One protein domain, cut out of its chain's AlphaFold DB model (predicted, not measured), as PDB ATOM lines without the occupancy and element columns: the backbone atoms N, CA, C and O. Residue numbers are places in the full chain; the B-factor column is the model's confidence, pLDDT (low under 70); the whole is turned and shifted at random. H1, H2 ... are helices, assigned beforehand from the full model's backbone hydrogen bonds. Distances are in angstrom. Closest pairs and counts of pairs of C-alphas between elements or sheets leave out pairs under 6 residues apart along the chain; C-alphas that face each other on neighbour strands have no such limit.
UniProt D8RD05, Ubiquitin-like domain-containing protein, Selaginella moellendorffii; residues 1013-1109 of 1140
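This is residues 1013 to 1109 of the 1140 residues of the protein "Ubiquitin-like domain-containing protein" of Selaginella moellendorffii (UniProt D8RD05). Two longer helices, H2 and H3, follow each other round a corner near their ends, with little H4 folded back on H3, and a long arm that ends in H5 sticks out far from this body. Between H4 and H5 an unnamed stretch, residues 1069 to 1097, loops away from H3 and comes back beside it before it runs out into the arm, where residues 1094 to 1109 stand free. The printed part has 97 residues with five named helices, H1 to H5 in chain order, and no named strand; the class is all helix, with 48 residues, under half, in named elements. The whole is loose, with a radius of gyration of the C-alphas of 17.5 A, and elongated, spanning 58 by 37 by 26 A.

Start at H1, residues 1022 to 1026, and look across to H2, residues 1033 to 1047: they only just touch, with 3 pairs of C-alphas within 8 A, the closest being those of Ile 1026 and Ala 1039, 6.5 A apart. Go on to H3, residues 1050 to 1063, which is close to H2 but not clearly touching it; their closest C-alphas, of Leu 1047 and Leu 1053, are 7.3 A apart. H2 and H3 run the same way at a steep tilt of 57 degrees. Next comes H4, residues 1065 to 1068, which touches H3 at residues 1057 to 1061 alone; the closest C-alphas, of Ala 1060 and Gly 1067, are 4.0 A apart. Last comes H5, residues 1098 to 1107, which touches no helix. In H1, H2, H3 and H5 every O i to N i+4 pair is within hydrogen-bond range; H4 is too short for such a pair, and its one O i to N i+3 pair is within range.

Find C-alpha 1022 at (108.355, 109.612, 139.516), where H1 begins. From C-alpha 1033 at (101.783, 125.835, 139.896), H2 runs 20.9 A to C-alpha 1047. H3 covers 19.7 A from C-alpha 1050 to C-alpha 1063, and H4 follows after Gly 1064. H5 runs 14.5 A from C-alpha 1098 to C-alpha 1107 at (103.782, 114.941, 98.389).

The C-alphas farthest apart, of Asn 1014 and Ala 1109, lie 59.3 A from each other. Leave out the stretches that stand free, residues 1061 to 1066 and 1094 to 1109, and you have a body spanning 36 by 26 by 25 A. The link from H4 to H5 is long, with 29 residues, and the printed part has no cut. Look in the B-factor column for the model's confidence: mean pLDDT of the printed part is 75.9, and it is under 70 at residues 1018 to 1025, 1027 and 1092 to 1109.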
ATOM      1  N   VAL A1013     113.952 115.471 150.377       83.81
ATOM      2  CA  VAL A1013     113.729 114.264 149.564       83.81
ATOM      3  C   VAL A1013     114.187 113.018 150.335       83.81
ATOM      4  O   VAL A1013     115.276 112.478 150.152       83.81
ATOM      5  N   ASN A1014     113.338 112.574 151.264       77.12
ATOM      6  CA  ASN A1014     113.673 111.532 152.243       77.12
ATOM      7  C   ASN A1014     113.361 110.090 151.802       77.12
ATOM      8  O   ASN A1014     113.968 109.156 152.328       77.12
ATOM      9  N   LYS A1015     112.410 109.896 150.875       70.94
ATOM     10  CA  LYS A1015     111.934 108.567 150.428       70.94
ATOM     11  C   LYS A1015     112.347 108.211 148.994       70.94
ATOM     12  O   LYS A1015     112.592 107.043 148.705       70.94
ATOM     13  N   LEU A1016     112.424 109.200 148.105       73.50
ATOM     14  CA  LEU A1016     112.773 108.997 146.698       73.50
ATOM     15  C   LEU A1016     114.297 108.930 146.537       73.50
ATOM     16  O   LEU A1016     115.025 109.760 147.072       73.50
ATOM     17  N   THR A1017     114.775 107.922 145.811       71.38
ATOM     18  CA  THR A1017     116.208 107.731 145.489       71.38
ATOM     19  C   THR A1017     116.449 107.277 144.045       71.38
ATOM     20  O   THR A1017     117.596 107.180 143.612       71.38
ATOM     21  N   HIS A1018     115.367 107.027 143.304       69.81
ATOM     22  CA  HIS A1018     115.329 106.512 141.937       69.81
ATOM     23  C   HIS A1018     114.252 107.260 141.150       69.81
ATOM     24  O   HIS A1018     113.311 107.785 141.745       69.81
ATOM     25  N   GLN A1019     114.380 107.276 139.824       66.88
ATOM     26  CA  GLN A1019     113.429 107.922 138.907       66.88
ATOM     27  C   GLN A1019     112.145 107.090 138.706       66.88
ATOM     28  O   GLN A1019     111.116 107.608 138.281       66.88
ATOM     29  N   ASN A1020     112.194 105.785 138.997       65.56
ATOM     30  CA  ASN A1020     111.108 104.848 138.714       65.56
ATOM     31  C   ASN A1020     109.817 105.246 139.445       65.56
ATOM     32  O   ASN A1020     109.795 105.365 140.669       65.56
ATOM     33  N   GLY A1021     108.739 105.422 138.680       61.50
ATOM     34  CA  GLY A1021     107.442 105.869 139.189       61.50
ATOM     35  C   GLY A1021     107.320 107.381 139.407       61.50
ATOM     36  O   GLY A1021     106.213 107.834 139.676       61.50
ATOM     37  N   LEU A1022     108.391 108.172 139.246       68.06
ATOM     38  CA  LEU A1022     108.355 109.612 139.516       68.06
ATOM     39  C   LEU A1022     107.451 110.362 138.536       68.06
ATOM     40  O   LEU A1022     106.464 110.934 138.978       68.06
ATOM     41  N   ALA A1023     107.699 110.278 137.226       67.00
ATOM     42  CA  ALA A1023     106.819 110.875 136.213       67.00
ATOM     43  C   ALA A1023     105.354 110.414 136.370       67.00
ATOM     44  O   ALA A1023     104.418 111.205 136.282       67.00
ATOM     45  N   ALA A1024     105.146 109.139 136.715       66.81
ATOM     46  CA  ALA A1024     103.821 108.578 136.969       66.81
ATOM     47  C   ALA A1024     103.146 109.119 138.248       66.81
ATOM     48  O   ALA A1024     101.919 109.052 138.341       66.81
ATOM     49  N   ALA A1025     103.916 109.621 139.218       67.44
ATOM     50  CA  ALA A1025     103.431 110.320 140.406       67.44
ATOM     51  C   ALA A1025     103.268 111.831 140.157       67.44
ATOM     52  O   ALA A1025     102.328 112.419 140.677       67.44
ATOM     53  N   ILE A1026     104.114 112.448 139.320       70.69
ATOM     54  CA  ILE A1026     103.961 113.841 138.867       70.69
ATOM     55  C   ILE A1026     102.609 114.010 138.164       70.69
ATOM     56  O   ILE A1026     101.847 114.894 138.534       70.69
ATOM     57  N   CYS A1027     102.236 113.083 137.275       68.62
ATOM     58  CA  CYS A1027     100.907 113.044 136.648       68.62
ATOM     59  C   CYS A1027      99.738 112.710 137.612       68.62
ATOM     60  O   CYS A1027      98.611 112.521 137.159       68.62
ATOM     61  N   GLN A1028      99.984 112.579 138.922       71.25
ATOM     62  CA  GLN A1028      98.963 112.451 139.976       71.25
ATOM     63  C   GLN A1028      98.970 113.635 140.959       71.25
ATOM     64  O   GLN A1028      98.134 113.686 141.862       71.25
ATOM     65  N   ILE A1029      99.899 114.585 140.813       74.62
ATOM     66  CA  ILE A1029      99.933 115.815 141.606       74.62
ATOM     67  C   ILE A1029      98.917 116.806 141.007       74.62
ATOM     68  O   ILE A1029      98.873 116.945 139.787       74.62
ATOM     69  N   PRO A1030      98.110 117.518 141.820       73.00
ATOM     70  CA  PRO A1030      97.212 118.553 141.310       73.00
ATOM     71  C   PRO A1030      97.957 119.662 140.554       73.00
ATOM     72  O   PRO A1030      99.051 120.057 140.969       73.00
ATOM     73  N   ASP A1031      97.313 120.239 139.533       74.88
ATOM     74  CA  ASP A1031      97.833 121.321 138.671       74.88
ATOM     75  C   ASP A1031      97.972 122.696 139.374       74.88
ATOM     76  O   ASP A1031      97.745 123.760 138.793       74.88
ATOM     77  N   VAL A1032      98.353 122.710 140.653       84.62
ATOM     78  CA  VAL A1032      98.740 123.931 141.360       84.62
ATOM     79  C   VAL A1032     100.176 124.283 140.939       84.62
ATOM     80  O   VAL A1032     101.079 123.464 141.114       84.62
ATOM     81  N   PRO A1033     100.457 125.500 140.430       79.19
ATOM     82  CA  PRO A1033     101.783 125.835 139.896       79.19
ATOM     83  C   PRO A1033     102.943 125.608 140.876       79.19
ATOM     84  O   PRO A1033     104.034 125.223 140.466       79.19
ATOM     85  N   VAL A1034     102.701 125.791 142.180       77.06
ATOM     86  CA  VAL A1034     103.697 125.565 143.240       77.06
ATOM     87  C   VAL A1034     104.020 124.076 143.413       77.06
ATOM     88  O   VAL A1034     105.190 123.725 143.572       77.06
ATOM     89  N   THR A1035     103.026 123.181 143.356       80.31
ATOM     90  CA  THR A1035     103.262 121.734 143.506       80.31
ATOM     91  C   THR A1035     103.932 121.153 142.270       80.31
ATOM     92  O   THR A1035     104.866 120.369 142.419       80.31
ATOM     93  N   LEU A1036     103.548 121.601 141.069       80.19
ATOM     94  CA  LEU A1036     104.226 121.238 139.821       80.19
ATOM     95  C   LEU A1036     105.688 121.722 139.797       80.19
ATOM     96  O   LEU A1036     106.582 120.930 139.510       80.19
ATOM     97  N   ALA A1037     105.959 122.977 140.174       81.88
ATOM     98  CA  ALA A1037     107.328 123.498 140.260       81.88
ATOM     99  C   ALA A1037     108.179 122.743 141.299       81.88
ATOM    100  O   ALA A1037     109.335 122.413 141.036       81.88
ATOM    101  N   THR A1038     107.596 122.405 142.455       81.31
ATOM    102  CA  THR A1038     108.266 121.590 143.485       81.31
ATOM    103  C   THR A1038     108.578 120.184 142.968       81.31
ATOM    104  O   THR A1038     109.672 119.669 143.188       81.31
ATOM    105  N   ALA A1039     107.641 119.566 142.248       81.12
ATOM    106  CA  ALA A1039     107.806 118.228 141.697       81.12
ATOM    107  C   ALA A1039     108.870 118.178 140.586       81.12
ATOM    108  O   ALA A1039     109.735 117.304 140.618       81.12
ATOM    109  N   ALA A1040     108.875 119.158 139.678       81.88
ATOM    110  CA  ALA A1040     109.899 119.307 138.643       81.88
ATOM    111  C   ALA A1040     111.296 119.593 139.232       81.88
ATOM    112  O   ALA A1040     112.300 119.099 138.718       81.88
ATOM    113  N   HIS A1041     111.384 120.334 140.344       84.75
ATOM    114  CA  HIS A1041     112.643 120.497 141.073       84.75
ATOM    115  C   HIS A1041     113.124 119.168 141.678       84.75
ATOM    116  O   HIS A1041     114.278 118.804 141.480       84.75
ATOM    117  N   ILE A1042     112.245 118.400 142.337       85.06
ATOM    118  CA  ILE A1042     112.584 117.072 142.884       85.06
ATOM    119  C   ILE A1042     113.026 116.104 141.773       85.06
ATOM    120  O   ILE A1042     113.973 115.342 141.969       85.06
ATOM    121  N   GLU A1043     112.387 116.146 140.603       85.12
ATOM    122  CA  GLU A1043     112.806 115.383 139.424       85.12
ATOM    123  C   GLU A1043     114.195 115.793 138.941       85.12
ATOM    124  O   GLU A1043     115.064 114.927 138.819       85.12
ATOM    125  N   ARG A1044     114.457 117.095 138.774       86.62
ATOM    126  CA  ARG A1044     115.793 117.603 138.435       86.62
ATOM    127  C   ARG A1044     116.855 117.136 139.433       86.62
ATOM    128  O   ARG A1044     117.867 116.586 139.007       86.62
ATOM    129  N   GLU A1045     116.620 117.302 140.734       89.25
ATOM    130  CA  GLU A1045     117.561 116.885 141.783       89.25
ATOM    131  C   GLU A1045     117.828 115.373 141.762       89.25
ATOM    132  O   GLU A1045     118.953 114.941 142.005       89.25
ATOM    133  N   LEU A1046     116.827 114.553 141.420       89.56
ATOM    134  CA  LEU A1046     116.999 113.109 141.245       89.56
ATOM    135  C   LEU A1046     117.773 112.770 139.960       89.56
ATOM    136  O   LEU A1046     118.641 111.892 140.001       89.56
ATOM    137  N   LEU A1047     117.526 113.458 138.841       89.69
ATOM    138  CA  LEU A1047     118.270 113.271 137.585       89.69
ATOM    139  C   LEU A1047     119.772 113.557 137.755       89.69
ATOM    140  O   LEU A1047     120.589 112.773 137.274       89.69
ATOM    141  N   ILE A1048     120.137 114.612 138.496       92.12
ATOM    142  CA  ILE A1048     121.536 115.043 138.702       92.12
ATOM    143  C   ILE A1048     122.271 114.312 139.841       92.12
ATOM    144  O   ILE A1048     123.396 114.666 140.192       92.12
ATOM    145  N   THR A1049     121.673 113.270 140.424       94.44
ATOM    146  CA  THR A1049     122.354 112.446 141.435       94.44
ATOM    147  C   THR A1049     123.585 111.740 140.858       94.44
ATOM    148  O   THR A1049     123.571 111.302 139.703       94.44
ATOM    149  N   PRO A1050     124.658 111.545 141.652       96.19
ATOM    150  CA  PRO A1050     125.920 111.040 141.118       96.19
ATOM    151  C   PRO A1050     125.813 109.610 140.572       96.19
ATOM    152  O   PRO A1050     126.497 109.282 139.604       96.19
ATOM    153  N   TRP A1051     124.927 108.765 141.116       95.00
ATOM    154  CA  TRP A1051     124.661 107.430 140.560       95.00
ATOM    155  C   TRP A1051     123.970 107.480 139.192       95.00
ATOM    156  O   TRP A1051     124.320 106.686 138.325       95.00
ATOM    157  N   ASN A1052     123.062 108.430 138.955       93.50
ATOM    158  CA  ASN A1052     122.398 108.577 137.658       93.50
ATOM    159  C   ASN A1052     123.348 109.158 136.601       93.50
ATOM    160  O   ASN A1052     123.493 108.570 135.530       93.50
ATOM    161  N   LEU A1053     124.051 110.255 136.910       95.12
ATOM    162  CA  LEU A1053     124.984 110.894 135.971       95.12
ATOM    163  C   LEU A1053     126.147 109.964 135.579       95.12
ATOM    164  O   LEU A1053     126.477 109.853 134.398       95.12
ATOM    165  N   THR A1054     126.740 109.244 136.542       96.12
ATOM    166  CA  THR A1054     127.829 108.297 136.237       96.12
ATOM    167  C   THR A1054     127.339 107.058 135.485       96.12
ATOM    168  O   THR A1054     127.993 106.660 134.525       96.12
ATOM    169  N   ALA A1055     126.182 106.481 135.837       93.44
ATOM    170  CA  ALA A1055     125.617 105.350 135.098       93.44
ATOM    171  C   ALA A1055     125.254 105.724 133.653       93.44
ATOM    172  O   ALA A1055     125.557 104.967 132.732       93.44
ATOM    173  N   ASN A1056     124.674 106.908 133.428       93.62
ATOM    174  CA  ASN A1056     124.384 107.410 132.085       93.62
ATOM    175  C   ASN A1056     125.659 107.573 131.248       93.62
ATOM    176  O   ASN A1056     125.715 107.065 130.128       93.62
ATOM    177  N   PHE A1057     126.689 108.236 131.788       93.94
ATOM    178  CA  PHE A1057     127.951 108.457 131.079       93.94
ATOM    179  C   PHE A1057     128.690 107.142 130.784       93.94
ATOM    180  O   PHE A1057     129.080 106.896 129.642       93.94
ATOM    181  N   VAL A1058     128.836 106.257 131.777       92.25
ATOM    182  CA  VAL A1058     129.499 104.953 131.597       92.25
ATOM    183  C   VAL A1058     128.734 104.099 130.581       92.25
ATOM    184  O   VAL A1058     129.345 103.527 129.675       92.25
ATOM    185  N   ALA A1059     127.398 104.065 130.651       90.44
ATOM    186  CA  ALA A1059     126.580 103.360 129.669       90.44
ATOM    187  C   ALA A1059     126.711 103.960 128.258       90.44
ATOM    188  O   ALA A1059     126.759 103.195 127.292       90.44
ATOM    189  N   ALA A1060     126.787 105.289 128.122       89.62
ATOM    190  CA  ALA A1060     127.007 105.972 126.849       89.62
ATOM    191  C   ALA A1060     128.377 105.618 126.248       89.62
ATOM    192  O   ALA A1060     128.441 105.152 125.111       89.62
ATOM    193  N   MET A1061     129.458 105.717 127.028       86.94
ATOM    194  CA  MET A1061     130.812 105.357 126.585       86.94
ATOM    195  C   MET A1061     130.936 103.863 126.235       86.94
ATOM    196  O   MET A1061     131.605 103.511 125.264       86.94
ATOM    197  N   MET A1062     130.237 102.971 126.949       84.25
ATOM    198  CA  MET A1062     130.157 101.546 126.587       84.25
ATOM    199  C   MET A1062     129.361 101.274 125.297       84.25
ATOM    200  O   MET A1062     129.601 100.255 124.649       84.25
ATOM    201  N   GLN A1063     128.442 102.165 124.912       82.06
ATOM    202  CA  GLN A1063     127.675 102.117 123.658       82.06
ATOM    203  C   GLN A1063     128.380 102.835 122.485       82.06
ATOM    204  O   GLN A1063     127.903 102.765 121.352       82.06
ATOM    205  N   GLY A1064     129.517 103.502 122.722       81.00
ATOM    206  CA  GLY A1064     130.251 104.254 121.701       81.00
ATOM    207  C   GLY A1064     129.503 105.508 121.231       81.00
ATOM    208  O   GLY A1064     128.722 106.093 121.979       81.00
ATOM    209  N   ARG A1065     129.727 105.931 119.978       74.31
ATOM    210  CA  ARG A1065     129.162 107.181 119.423       74.31
ATOM    211  C   ARG A1065     127.629 107.235 119.540       74.31
ATOM    212  O   ARG A1065     127.104 108.178 120.122       74.31
ATOM    213  N   ASN A1066     126.941 106.155 119.162       72.75
ATOM    214  CA  ASN A1066     125.483 105.985 119.286       72.75
ATOM    215  C   ASN A1066     124.971 106.027 120.746       72.75
ATOM    216  O   ASN A1066     123.765 106.107 120.980       72.75
ATOM    217  N   GLY A1067     125.866 105.890 121.730       76.94
ATOM    218  CA  GLY A1067     125.600 106.077 123.154       76.94
ATOM    219  C   GLY A1067     125.780 107.523 123.607       76.94
ATOM    220  O   GLY A1067     124.941 108.036 124.340       76.94
ATOM    221  N   ILE A1068     126.843 108.185 123.145       79.50
ATOM    222  CA  ILE A1068     127.141 109.597 123.437       79.50
ATOM    223  C   ILE A1068     126.052 110.512 122.856       79.50
ATOM    224  O   ILE A1068     125.602 111.430 123.532       79.50
ATOM    225  N   GLU A1069     125.530 110.193 121.668       78.50
ATOM    226  CA  GLU A1069     124.365 110.857 121.045       78.50
ATOM    227  C   GLU A1069     123.065 110.760 121.873       78.50
ATOM    228  O   GLU A1069     122.080 111.426 121.560       78.50
ATOM    229  N   ARG A1070     123.038 109.936 122.932       82.12
ATOM    230  CA  ARG A1070     121.909 109.803 123.867       82.12
ATOM    231  C   ARG A1070     122.102 110.620 125.148       82.12
ATOM    232  O   ARG A1070     121.242 110.542 126.021       82.12
ATOM    233  N   LEU A1071     123.199 111.365 125.299       89.25
ATOM    234  CA  LEU A1071     123.389 112.285 126.422       89.25
ATOM    235  C   LEU A1071     122.784 113.657 126.105       89.25
ATOM    236  O   LEU A1071     122.935 114.192 125.008       89.25
ATOM    237  N   GLU A1072     122.114 114.242 127.090       90.25
ATOM    238  CA  GLU A1072     121.532 115.582 127.038       90.25
ATOM    239  C   GLU A1072     122.637 116.622 127.257       90.25
ATOM    240  O   GLU A1072     122.684 117.267 128.297       90.25
ATOM    241  N   ILE A1073     123.569 116.731 126.304       88.25
ATOM    242  CA  ILE A1073     124.827 117.489 126.441       88.25
ATOM    243  C   ILE A1073     124.620 118.917 126.970       88.25
ATOM    244  O   ILE A1073     125.381 119.359 127.829       88.25
ATOM    245  N   ILE A1074     123.578 119.607 126.498       89.69
ATOM    246  CA  ILE A1074     123.095 120.876 127.051       89.69
ATOM    247  C   ILE A1074     121.778 120.562 127.759       89.69
ATOM    248  O   ILE A1074     120.798 120.243 127.092       89.69
ATOM    249  N   GLY A1075     121.764 120.632 129.089       88.12
ATOM    250  CA  GLY A1075     120.628 120.195 129.901       88.12
ATOM    251  C   GLY A1075     120.804 120.517 131.388       88.12
ATOM    252  O   GLY A1075     121.848 121.036 131.795       88.12
ATOM    253  N   PRO A1076     119.810 120.204 132.239       87.38
ATOM    254  CA  PRO A1076     119.793 120.619 133.641       87.38
ATOM    255  C   PRO A1076     120.856 119.946 134.530       87.38
ATOM    256  O   PRO A1076     120.986 120.340 135.692       87.38
ATOM    257  N   GLY A1077     121.606 118.972 133.998       89.62
ATOM    258  CA  GLY A1077     122.744 118.309 134.640       89.62
ATOM    259  C   GLY A1077     124.121 118.915 134.354       89.62
ATOM    260  O   GLY A1077     125.112 118.282 134.702       89.62
ATOM    261  N   ASP A1078     124.206 120.086 133.711       93.62
ATOM    262  CA  ASP A1078     125.457 120.846 133.569       93.62
ATOM    263  C   ASP A1078     125.923 121.323 134.961       93.62
ATOM    264  O   ASP A1078     125.219 122.127 135.584       93.62
ATOM    265  N   PRO A1079     127.096 120.883 135.463       92.69
ATOM    266  CA  PRO A1079     127.574 121.243 136.798       92.69
ATOM    267  C   PRO A1079     127.978 122.722 136.929       92.69
ATOM    268  O   PRO A1079     128.223 123.179 138.044       92.69
ATOM    269  N   THR A1080     128.061 123.469 135.822       92.94
ATOM    270  CA  THR A1080     128.365 124.911 135.816       92.94
ATOM    271  C   THR A1080     127.115 125.792 135.851       92.94
ATOM    272  O   THR A1080     127.213 126.968 136.193       92.94
ATOM    273  N   GLY A1081     125.950 125.254 135.465       88.25
ATOM    274  CA  GLY A1081     124.700 126.005 135.307       88.25
ATOM    275  C   GLY A1081     124.743 127.145 134.276       88.25
ATOM    276  O   GLY A1081     123.824 127.963 134.250       88.25
ATOM    277  N   ARG A1082     125.801 127.239 133.457       90.50
ATOM    278  CA  ARG A1082     126.073 128.352 132.521       90.50
ATOM    279  C   ARG A1082     126.364 127.885 131.087       90.50
ATOM    280  O   ARG A1082     126.738 128.707 130.255       90.50
ATOM    281  N   GLY A1083     126.221 126.592 130.786       89.06
ATOM    282  CA  GLY A1083     126.571 126.014 129.483       89.06
ATOM    283  C   GLY A1083     128.079 125.858 129.262       89.06
ATOM    284  O   GLY A1083     128.523 125.765 128.120       89.06
ATOM    285  N   LEU A1084     128.871 125.856 130.342       91.94
ATOM    286  CA  LEU A1084     130.328 125.667 130.314       91.94
ATOM    287  C   LEU A1084     130.750 124.241 130.716       91.94
ATOM    288  O   LEU A1084     131.942 123.930 130.722       91.94
ATOM    289  N   GLY A1085     129.781 123.379 131.031       92.75
ATOM    290  CA  GLY A1085     129.943 121.950 131.267       92.75
ATOM    291  C   GLY A1085     128.928 121.123 130.474       92.75
ATOM    292  O   GLY A1085     127.980 121.640 129.884       92.75
ATOM    293  N   PHE A1086     129.150 119.814 130.461       94.00
ATOM    294  CA  PHE A1086     128.299 118.812 129.836       94.00
ATOM    295  C   PHE A1086     127.252 118.311 130.836       94.00
ATOM    296  O   PHE A1086     127.588 117.963 131.967       94.00
ATOM    297  N   SER A1087     126.001 118.173 130.412       94.56
ATOM    298  CA  SER A1087     124.997 117.417 131.163       94.56
ATOM    299  C   SER A1087     125.067 115.926 130.801       94.56
ATOM    300  O   SER A1087     125.069 115.546 129.629       94.56
ATOM    301  N   TYR A1088     125.131 115.059 131.820       95.19
ATOM    302  CA  TYR A1088     125.122 113.592 131.671       95.19
ATOM    303  C   TYR A1088     123.744 112.974 131.963       95.19
ATOM    304  O   TYR A1088     123.629 111.815 132.366       95.19
ATOM    305  N   ILE A1089     122.670 113.742 131.781       92.50
ATOM    306  CA  ILE A1089     121.308 113.199 131.727       92.50
ATOM    307  C   ILE A1089     121.146 112.445 130.395       92.50
ATOM    308  O   ILE A1089     121.850 112.732 129.426       92.50
ATOM    309  N   ARG A1090     120.281 111.428 130.339       87.06
ATOM    310  CA  ARG A1090     120.084 110.600 129.142       87.06
ATOM    311  C   ARG A1090     118.761 110.930 128.456       87.06
ATOM    312  O   ARG A1090     117.698 110.727 129.033       87.06
ATOM    313  N   VAL A1091     118.835 111.349 127.196       79.94
ATOM    314  CA  VAL A1091     117.679 111.604 126.334       79.94
ATOM    315  C   VAL A1091     117.130 110.280 125.800       79.94
ATOM    316  O   VAL A1091     117.870 109.438 125.276       79.94
ATOM    317  N   ALA A1092     115.813 110.098 125.884       66.88
ATOM    318  CA  ALA A1092     115.125 109.082 125.098       66.88
ATOM    319  C   ALA A1092     115.027 109.564 123.643       66.88
ATOM    320  O   ALA A1092     114.464 110.628 123.379       66.88
ATOM    321  N   LEU A1093     115.560 108.788 122.694       57.44
ATOM    322  CA  LEU A1093     115.365 109.061 121.269       57.44
ATOM    323  C   LEU A1093     113.859 109.133 120.989       57.44
ATOM    324  O   LEU A1093     113.158 108.133 121.158       57.44
ATOM    325  N   ARG A1094     113.367 110.295 120.542       47.19
ATOM    326  CA  ARG A1094     112.031 110.371 119.939       47.19
ATOM    327  C   ARG A1094     112.013 109.373 118.772       47.19
ATOM    328  O   ARG A1094     112.967 109.393 117.986       47.19
ATOM    329  N   PRO A1095     110.996 108.503 118.646       38.59
ATOM    330  CA  PRO A1095     110.906 107.623 117.489       38.59
ATOM    331  C   PRO A1095     110.912 108.490 116.219       38.59
ATOM    332  O   PRO A1095     110.275 109.547 116.213       38.59
ATOM    333  N   PRO A1096     111.644 108.107 115.157       40.00
ATOM    334  CA  PRO A1096     111.673 108.896 113.933       40.00
ATOM    335  C   PRO A1096     110.247 108.998 113.385       40.00
ATOM    336  O   PRO A1096     109.632 107.968 113.113       40.00
ATOM    337  N   ASN A1097     109.720 110.223 113.257       41.53
ATOM    338  CA  ASN A1097     108.326 110.473 112.872       41.53
ATOM    339  C   ASN A1097     107.967 109.709 111.589       41.53
ATOM    340  O   ASN A1097     108.273 110.156 110.483       41.53
ATOM    341  N   THR A1098     107.258 108.588 111.723       39.50
ATOM    342  CA  THR A1098     106.825 107.750 110.593       39.50
ATOM    343  C   THR A1098     105.905 108.527 109.648       39.50
ATOM    344  O   THR A1098     105.986 108.361 108.429       39.50
ATOM    345  N   GLY A1099     105.140 109.486 110.185       44.00
ATOM    346  CA  GLY A1099     104.386 110.476 109.413       44.00
ATOM    347  C   GLY A1099     105.235 111.260 108.401       44.00
ATOM    348  O   GLY A1099     104.787 111.458 107.278       44.00
ATOM    349  N   ALA A1100     106.491 111.607 108.712       42.66
ATOM    350  CA  ALA A1100     107.358 112.352 107.790       42.66
ATOM    351  C   ALA A1100     107.760 111.534 106.544       42.66
ATOM    352  O   ALA A1100     108.065 112.104 105.493       42.66
ATOM    353  N   MET A1101     107.739 110.198 106.632       38.16
ATOM    354  CA  MET A1101     107.984 109.320 105.484       38.16
ATOM    355  C   MET A1101     106.703 109.065 104.669       38.16
ATOM    356  O   MET A1101     106.775 108.932 103.446       38.16
ATOM    357  N   VAL A1102     105.533 109.084 105.318       43.88
ATOM    358  CA  VAL A1102     104.219 109.042 104.650       43.88
ATOM    359  C   VAL A1102     103.954 110.348 103.895       43.88
ATOM    360  O   VAL A1102     103.625 110.301 102.709       43.88
ATOM    361  N   GLU A1103     104.186 111.511 104.510       42.47
ATOM    362  CA  GLU A1103     104.038 112.813 103.847       42.47
ATOM    363  C   GLU A1103     104.960 112.952 102.634       42.47
ATOM    364  O   GLU A1103     104.507 113.394 101.581       42.47
ATOM    365  N   LYS A1104     106.219 112.494 102.706       39.94
ATOM    366  CA  LYS A1104     107.113 112.504 101.534       39.94
ATOM    367  C   LYS A1104     106.602 111.644 100.375       39.94
ATOM    368  O   LYS A1104     106.844 111.994  99.221       39.94
ATOM    369  N   LYS A1105     105.874 110.555 100.653       37.16
ATOM    370  CA  LYS A1105     105.269 109.699  99.620       37.16
ATOM    371  C   LYS A1105     103.946 110.271  99.086       37.16
ATOM    372  O   LYS A1105     103.666 110.121  97.902       37.16
ATOM    373  N   ALA A1106     103.182 110.987  99.915       37.22
ATOM    374  CA  ALA A1106     101.975 111.711  99.503       37.22
ATOM    375  C   ALA A1106     102.289 112.988  98.696       37.22
ATOM    376  O   ALA A1106     101.629 113.269  97.696       37.22
ATOM    377  N   ALA A1107     103.326 113.737  99.083       38.38
ATOM    378  CA  ALA A1107     103.782 114.941  98.389       38.38
ATOM    379  C   ALA A1107     104.357 114.628  96.998       38.38
ATOM    380  O   ALA A1107     104.125 115.381  96.060       38.38
ATOM    381  N   ALA A1108     105.025 113.482  96.825       38.62
ATOM    382  CA  ALA A1108     105.502 113.028  95.515       38.62
ATOM    383  C   ALA A1108     104.370 112.755  94.498       38.62
ATOM    384  O   ALA A1108     104.627 112.718  93.296       38.62
ATOM    385  N   ALA A1109     103.122 112.588  94.957       41.12
ATOM    386  CA  ALA A1109     101.952 112.343  94.111       41.12
ATOM    387  C   ALA A1109     101.192 113.624  93.696       41.12
ATOM    388  O   ALA A1109     100.162 113.532  93.027       41.12
TER     389      ALA A1109